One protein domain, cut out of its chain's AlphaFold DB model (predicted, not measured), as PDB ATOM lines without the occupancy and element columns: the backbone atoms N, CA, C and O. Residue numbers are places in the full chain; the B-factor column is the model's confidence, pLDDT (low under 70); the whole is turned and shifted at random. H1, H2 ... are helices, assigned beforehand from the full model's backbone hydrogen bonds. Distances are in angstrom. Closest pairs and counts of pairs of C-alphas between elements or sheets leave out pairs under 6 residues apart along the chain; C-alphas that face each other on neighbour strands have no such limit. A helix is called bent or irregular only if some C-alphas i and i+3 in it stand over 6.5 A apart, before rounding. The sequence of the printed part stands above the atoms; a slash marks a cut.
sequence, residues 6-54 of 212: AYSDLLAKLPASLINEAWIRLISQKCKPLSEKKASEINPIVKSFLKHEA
ATOM      1  N   ALA A   6      42.409  20.441 -38.150       88.50
ATOM      2  CA  ALA A   6      42.031  19.409 -39.119       88.50
ATOM      3  C   ALA A   6      40.799  19.768 -39.982       88.50
ATOM      4  O   ALA A   6      40.515  19.082 -40.965       88.50
ATOM      5  N   TYR A   7      40.048  20.812 -39.617       88.69
ATOM      6  CA  TYR A   7      38.903  21.318 -40.374       88.69
ATOM      7  C   TYR A   7      39.217  22.552 -41.225       88.69
ATOM      8  O   TYR A   7      38.296  23.073 -41.853       88.69
ATOM      9  N   SER A   8      40.474  23.013 -41.279       87.38
ATOM     10  CA  SER A   8      40.893  24.215 -42.020       87.38
ATOM     11  C   SER A   8      40.339  24.252 -43.442       87.38
ATOM     12  O   SER A   8      39.773  25.259 -43.856       87.38
ATOM     13  N   ASP A   9      40.416  23.129 -44.152       88.25
ATOM     14  CA  ASP A   9      40.040  23.038 -45.566       88.25
ATOM     15  C   ASP A   9      38.526  23.151 -45.783       88.25
ATOM     16  O   ASP A   9      38.072  23.591 -46.838       88.25
ATOM     17  N   LEU A  10      37.727  22.745 -44.791       87.12
ATOM     18  CA  LEU A  10      36.270  22.882 -44.815       87.12
ATOM     19  C   LEU A  10      35.851  24.293 -44.405       87.12
ATOM     20  O   LEU A  10      34.958  24.870 -45.020       87.12
ATOM     21  N   LEU A  11      36.514  24.860 -43.397       87.62
ATOM     22  CA  LEU A  11      36.243  26.214 -42.922       87.62
ATOM     23  C   LEU A  11      36.626  27.267 -43.962       87.62
ATOM     24  O   LEU A  11      35.895  28.233 -44.126       87.62
ATOM     25  N   ALA A  12      37.699  27.053 -44.728       86.69
ATOM     26  CA  ALA A  12      38.111  27.950 -45.809       86.69
ATOM     27  C   ALA A  12      37.059  28.087 -46.928       86.69
ATOM     28  O   ALA A  12      37.061  29.077 -47.655       86.69
ATOM     29  N   LYS A  13      36.157  27.107 -47.068       85.69
ATOM     30  CA  LYS A  13      35.067  27.123 -48.057       85.69
ATOM     31  C   LYS A  13      33.799  27.806 -47.547       85.69
ATOM     32  O   LYS A  13      32.884  28.043 -48.330       85.69
ATOM     33  N   LEU A  14      33.726  28.096 -46.249       82.00
ATOM     34  CA  LEU A  14      32.555  28.675 -45.608       82.00
ATOM     35  C   LEU A  14      32.761  30.183 -45.377       82.00
ATOM     36  O   LEU A  14      33.821  30.598 -44.911       82.00
ATOM     37  N   PRO A  15      31.750  31.028 -45.639       80.50
ATOM     38  CA  PRO A  15      31.784  32.425 -45.224       80.50
ATOM     39  C   PRO A  15      31.777  32.554 -43.692       80.50
ATOM     40  O   PRO A  15      31.187  31.740 -42.978       80.50
ATOM     41  N   ALA A  16      32.393  33.627 -43.183       79.25
ATOM     42  CA  ALA A  16      32.594  33.858 -41.748       79.25
ATOM     43  C   ALA A  16      31.295  33.849 -40.915       79.25
ATOM     44  O   ALA A  16      31.296  33.390 -39.773       79.25
ATOM     45  N   SER A  17      30.176  34.304 -41.490       76.31
ATOM     46  CA  SER A  17      28.859  34.274 -40.841       76.31
ATOM     47  C   SER A  17      28.365  32.847 -40.585       76.31
ATOM     48  O   SER A  17      27.939  32.536 -39.473       76.31
ATOM     49  N   LEU A  18      28.493  31.960 -41.579       81.19
ATOM     50  CA  LEU A  18      28.094  30.554 -41.462       81.19
ATOM     51  C   LEU A  18      28.995  29.779 -40.500       81.19
ATOM     52  O   LEU A  18      28.521  28.863 -39.839       81.19
ATOM     53  N   ILE A  19      30.268  30.158 -40.377       83.56
ATOM     54  CA  ILE A  19      31.194  29.560 -39.406       83.56
ATOM     55  C   ILE A  19      30.682  29.789 -37.972       83.56
ATOM     56  O   ILE A  19      30.565  28.834 -37.202       83.56
ATOM     57  N   ASN A  20      30.315  31.027 -37.626       83.19
ATOM     58  CA  ASN A  20      29.805  31.356 -36.292       83.19
ATOM     59  C   ASN A  20      28.454  30.677 -36.011       83.19
ATOM     60  O   ASN A  20      28.240  30.095 -34.948       83.19
ATOM     61  N   GLU A  21      27.556  30.678 -36.997       82.75
ATOM     62  CA  GLU A  21      26.256  30.022 -36.877       82.75
ATOM     63  C   GLU A  21      26.387  28.497 -36.716       82.75
ATOM     64  O   GLU A  21      25.727  27.897 -35.865       82.75
ATOM     65  N   ALA A  22      27.282  27.865 -37.481       84.31
ATOM     66  CA  ALA A  22      27.601  26.445 -37.366       84.31
ATOM     67  C   ALA A  22      28.084  26.086 -35.956       84.31
ATOM     68  O   ALA A  22      27.648  25.080 -35.394       84.31
ATOM     69  N   TRP A  23      28.941  26.917 -35.357       86.38
ATOM     70  CA  TRP A  23      29.404  26.721 -33.984       86.38
ATOM     71  C   TRP A  23      28.252  26.764 -32.982       86.38
ATOM     72  O   TRP A  23      28.099  25.830 -32.197       86.38
ATOM     73  N   ILE A  24      27.403  27.796 -33.057       84.12
ATOM     74  CA  ILE A  24      26.227  27.948 -32.189       84.12
ATOM     75  C   ILE A  24      25.306  26.729 -32.319       84.12
ATOM     76  O   ILE A  24      24.874  26.171 -31.313       84.12
ATOM     77  N   ARG A  25      25.044  26.262 -33.543       84.38
ATOM     78  CA  ARG A  25      24.200  25.083 -33.794       84.38
ATOM     79  C   ARG A  25      24.790  23.794 -33.218       84.38
ATOM     80  O   ARG A  25      24.034  22.973 -32.704       84.38
ATOM     81  N   LEU A  26      26.112  23.615 -33.278       83.81
ATOM     82  CA  LEU A  26      26.798  22.437 -32.731       83.81
ATOM     83  C   LEU A  26      26.735  22.386 -31.197       83.81
ATOM     84  O   LEU A  26      26.494  21.318 -30.629       83.81
ATOM     85  N   ILE A  27      26.924  23.526 -30.527       82.19
ATOM     86  CA  ILE A  27      26.921  23.604 -29.056       82.19
ATOM     87  C   ILE A  27      25.515  23.749 -28.457       82.19
ATOM     88  O   ILE A  27      25.305  23.398 -27.303       82.19
ATOM     89  N   SER A  28      24.545  24.239 -29.234       77.94
ATOM     90  CA  SER A  28      23.158  24.495 -28.808       77.94
ATOM     91  C   SER A  28      22.164  23.461 -29.365       77.94
ATOM     92  O   SER A  28      20.952  23.681 -29.415       77.94
ATOM     93  N   GLN A  29      22.650  22.308 -29.837       73.81
ATOM     94  CA  GLN A  29      21.791  21.305 -30.463       73.81
ATOM     95  C   GLN A  29      20.749  20.767 -29.468       73.81
ATOM     96  O   GLN A  29      21.097  20.145 -28.469       73.81
ATOM     97  N   LYS A  30      19.457  20.930 -29.792       58.97
ATOM     98  CA  LYS A  30      18.302  20.606 -28.925       58.97
ATOM     99  C   LYS A  30      18.302  19.202 -28.305       58.97
ATOM    100  O   LYS A  30      17.733  19.020 -27.237       58.97
ATOM    101  N   CYS A  31      18.890  18.211 -28.977       57.72
ATOM    102  CA  CYS A  31      18.821  16.813 -28.539       57.72
ATOM    103  C   CYS A  31      20.156  16.241 -28.038       57.72
ATOM    104  O   CYS A  31      20.124  15.296 -27.254       57.72
ATOM    105  N   LYS A  32      21.309  16.778 -28.471       65.94
ATOM    106  CA  LYS A  32      22.663  16.339 -28.069       65.94
ATOM    107  C   LYS A  32      23.683  17.467 -28.302       65.94
ATOM    108  O   LYS A  32      24.448  17.385 -29.261       65.94
ATOM    109  N   PRO A  33      23.698  18.518 -27.469       74.19
ATOM    110  CA  PRO A  33      24.682  19.579 -27.619       74.19
ATOM    111  C   PRO A  33      26.086  18.992 -27.463       74.19
ATOM    112  O   PRO A  33      26.360  18.237 -26.522       74.19
ATOM    113  N   LEU A  34      26.982  19.299 -28.402       81.81
ATOM    114  CA  LEU A  34      28.389  18.982 -28.201       81.81
ATOM    115  C   LEU A  34      28.943  19.969 -27.176       81.81
ATOM    116  O   LEU A  34      28.765  21.176 -27.305       81.81
ATOM    117  N   SER A  35      29.654  19.459 -26.169       81.00
ATOM    118  CA  SER A  35      30.466  20.340 -25.336       81.00
ATOM    119  C   SER A  35      31.517  21.023 -26.206       81.00
ATOM    120  O   SER A  35      32.018  20.421 -27.158       81.00
ATOM    121  N   GLU A  36      31.898  22.250 -25.855       82.06
ATOM    122  CA  GLU A  36      32.913  22.997 -26.606       82.06
ATOM    123  C   GLU A  36      34.183  22.169 -26.801       82.06
ATOM    124  O   GLU A  36      34.699  22.084 -27.905       82.06
ATOM    125  N   LYS A  37      34.619  21.438 -25.769       83.50
ATOM    126  CA  LYS A  37      35.766  20.530 -25.856       83.50
ATOM    127  C   LYS A  37      35.606  19.472 -26.959       83.50
ATOM    128  O   LYS A  37      36.511  19.293 -27.763       83.50
ATOM    129  N   LYS A  38      34.442  18.816 -27.045       81.81
ATOM    130  CA  LYS A  38      34.156  17.808 -28.085       81.81
ATOM    131  C   LYS A  38      33.966  18.412 -29.476       81.81
ATOM    132  O   LYS A  38      34.126  17.687 -30.456       81.81
ATOM    133  N   ALA A  39      33.574  19.682 -29.561       77.62
ATOM    134  CA  ALA A  39      33.458  20.421 -30.816       77.62
ATOM    135  C   ALA A  39      34.823  20.930 -31.322       77.62
ATOM    136  O   ALA A  39      35.045  20.998 -32.531       77.62
ATOM    137  N   SER A  40      35.737  21.240 -30.397       81.62
ATOM    138  CA  SER A  40      37.123  21.649 -30.663       81.62
ATOM    139  C   SER A  40      38.064  20.478 -30.974       81.62
ATOM    140  O   SER A  40      39.144  20.669 -31.536       81.62
ATOM    141  N   GLU A  41      37.686  19.258 -30.593       85.94
ATOM    142  CA  GLU A  41      38.416  18.024 -30.893       85.94
ATOM    143  C   GLU A  41      38.067  17.467 -32.285       85.94
ATOM    144  O   GLU A  41      37.095  17.871 -32.928       85.94
ATOM    145  N   ILE A  42      38.867  16.509 -32.765       84.19
ATOM    146  CA  ILE A  42      38.593  15.809 -34.023       84.19
ATOM    147  C   ILE A  42      37.421  14.848 -33.801       84.19
ATOM    148  O   ILE A  42      37.579  13.716 -33.353       84.19
ATOM    149  N   ASN A  43      36.225  15.318 -34.134       85.44
ATOM    150  CA  ASN A  43      34.973  14.599 -34.012       85.44
ATOM    151  C   ASN A  43      34.352  14.329 -35.401       85.44
ATOM    152  O   ASN A  43      34.163  15.261 -36.196       85.44
ATOM    153  N   PRO A  44      33.999  13.071 -35.732       84.00
ATOM    154  CA  PRO A  44      33.379  12.741 -37.016       84.00
ATOM    155  C   PRO A  44      32.026  13.436 -37.223       84.00
ATOM    156  O   PRO A  44      31.689  13.778 -38.357       84.00
ATOM    157  N   ILE A  45      31.284  13.714 -36.146       84.44
ATOM    158  CA  ILE A  45      29.998  14.423 -36.199       84.44
ATOM    159  C   ILE A  45      30.222  15.851 -36.705       84.44
ATOM    160  O   ILE A  45      29.597  16.256 -37.685       84.44
ATOM    161  N   VAL A  46      31.185  16.569 -36.117       85.88
ATOM    162  CA  VAL A  46      31.566  17.932 -36.530       85.88
ATOM    163  C   VAL A  46      32.020  17.945 -37.989       85.88
ATOM    164  O   VAL A  46      31.570  18.780 -38.769       85.88
ATOM    165  N   LYS A  47      32.836  16.963 -38.399       88.25
ATOM    166  CA  LYS A  47      33.295  16.834 -39.791       88.25
ATOM    167  C   LYS A  47      32.134  16.663 -40.774       88.25
ATOM    168  O   LYS A  47      32.112  17.313 -41.817       88.25
ATOM    169  N   SER A  48      31.185  15.780 -40.457       85.94
ATOM    170  CA  SER A  48      30.019  15.514 -41.310       85.94
ATOM    171  C   SER A  48      29.109  16.738 -41.439       85.94
ATOM    172  O   SER A  48      28.674  17.062 -42.543       85.94
ATOM    173  N   PHE A  49      28.913  17.466 -40.337       86.44
ATOM    174  CA  PHE A  49      28.133  18.694 -40.295       86.44
ATOM    175  C   PHE A  49      28.763  19.797 -41.157       86.44
ATOM    176  O   PHE A  49      28.104  20.349 -42.035       86.44
ATOM    177  N   LEU A  50      30.063  20.060 -40.979       87.06
ATOM    178  CA  LEU A  50      30.786  21.067 -41.763       87.06
ATOM    179  C   LEU A  50      30.826  20.724 -43.256       87.06
ATOM    180  O   LEU A  50      30.721  21.618 -44.091       87.06
ATOM    181  N   LYS A  51      30.934  19.437 -43.613       88.94
ATOM    182  CA  LYS A  51      30.877  18.996 -45.013       88.94
ATOM    183  C   LYS A  51      29.520  19.310 -45.650       88.94
ATOM    184  O   LYS A  51      29.490  19.775 -46.785       88.94
ATOM    185  N   HIS A  52      28.426  19.075 -44.923       84.62
ATOM    186  CA  HIS A  52      27.077  19.396 -45.387       84.62
ATOM    187  C   HIS A  52      26.885  20.908 -45.582       84.62
ATOM    188  O   HIS A  52      26.419  21.336 -46.638       84.62
ATOM    189  N   GLU A  53      27.295  21.724 -44.604       82.12
ATOM    190  CA  GLU A  53      27.206  23.186 -44.718       82.12
ATOM    191  C   GLU A  53      28.064  23.719 -45.877       82.12
ATOM    192  O   GLU A  53      27.580  24.538 -46.652       82.12
ATOM    193  N   ALA A  54      29.280  23.193 -46.075       83.19
ATOM    194  CA  ALA A  54      30.154  23.595 -47.180       83.19
ATOM    195  C   ALA A  54      29.562  23.251 -48.563       83.19
ATOM    196  O   ALA A  54      29.629  24.061 -49.485       83.19
TER     197      ALA A  54
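This is residues 6 to 54 of the 212 residues of an uncharacterized protein of Rhizophagus irregularis (UniProt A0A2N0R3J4). Three helices, H1, H2 and H4, make a small cluster, their centres at the corners of a triangle. The two longer ones, H2 and H4, run opposite ways, the short H1 runs beside H4 the same way, and the very short H3 sits by the last residues of H2 and the first residues of H4. The printed part has 49 residues with four named helices, H1, H2, H3 and H4 in chain order, and no named strand; its class is all helix. The whole is compact, with a radius of gyration of the C-alphas of 10.1 A, and its rounded outline spans 27 by 20 by 16 A.

H1, residues 6 to 11, touches H4, residues 44 to 54, at a shallow tilt of 20 degrees, the same way. Their closest C-alphas, those of Leu 10 and Leu 50, are 6.5 A apart. H1 is close to H2, residues 16 to 27, but not clearly touching it; the closest C-alphas, of Leu 11 and Ile 19, are 7.0 A apart, and the two run opposite ways at a steep tilt of 52 degrees. H2 is close to H4 but not clearly touching, with the C-alphas of Leu 26 and Val 46 closest at 7.6 A; they run opposite ways at a shallow tilt of 33 degrees, only just short of steep. H2, with its residues 26 to 27 alone, only just touches H3, residues 36 to 40, with 3 pairs of C-alphas within 8 A; the closest, of Ile 27 and Glu 36, are 6.5 A apart. H3 is close to H4 but not clearly touching, with the C-alphas of Ala 39 and Val 46 closest at 6.5 A. H1 and H3 are apart. Every O i to N i+4 pair is within hydrogen-bond range in H2, H3 and H4; in H1 it is 1 of 2.

H1 begins at C-alpha 6, (42.031, 19.409, -39.119), and is irregular: C-alphas 6 and 9 are 7.7 A apart. H2, the longest helix with 12 residues, begins at C-alpha 16, (32.594, 33.858, -41.748), and measures 17.3 A from first to last C-alpha. H1 measures 9.7 A and H3 6.0 A. H4 measures 15.2 A and ends at C-alpha 54, (30.154, 23.595, -47.180).

The two C-alphas farthest apart are those of Ala 12 and Cys 31, at 28.2 A. The printed part has no cut. The links from H1 to H2 and from H3 to H4 are tight, and the link from H2 to H3, 8 residues, is short. The mean pLDDT of the printed part is 82.2, and residues 30 to 32, in that short link, are under 70.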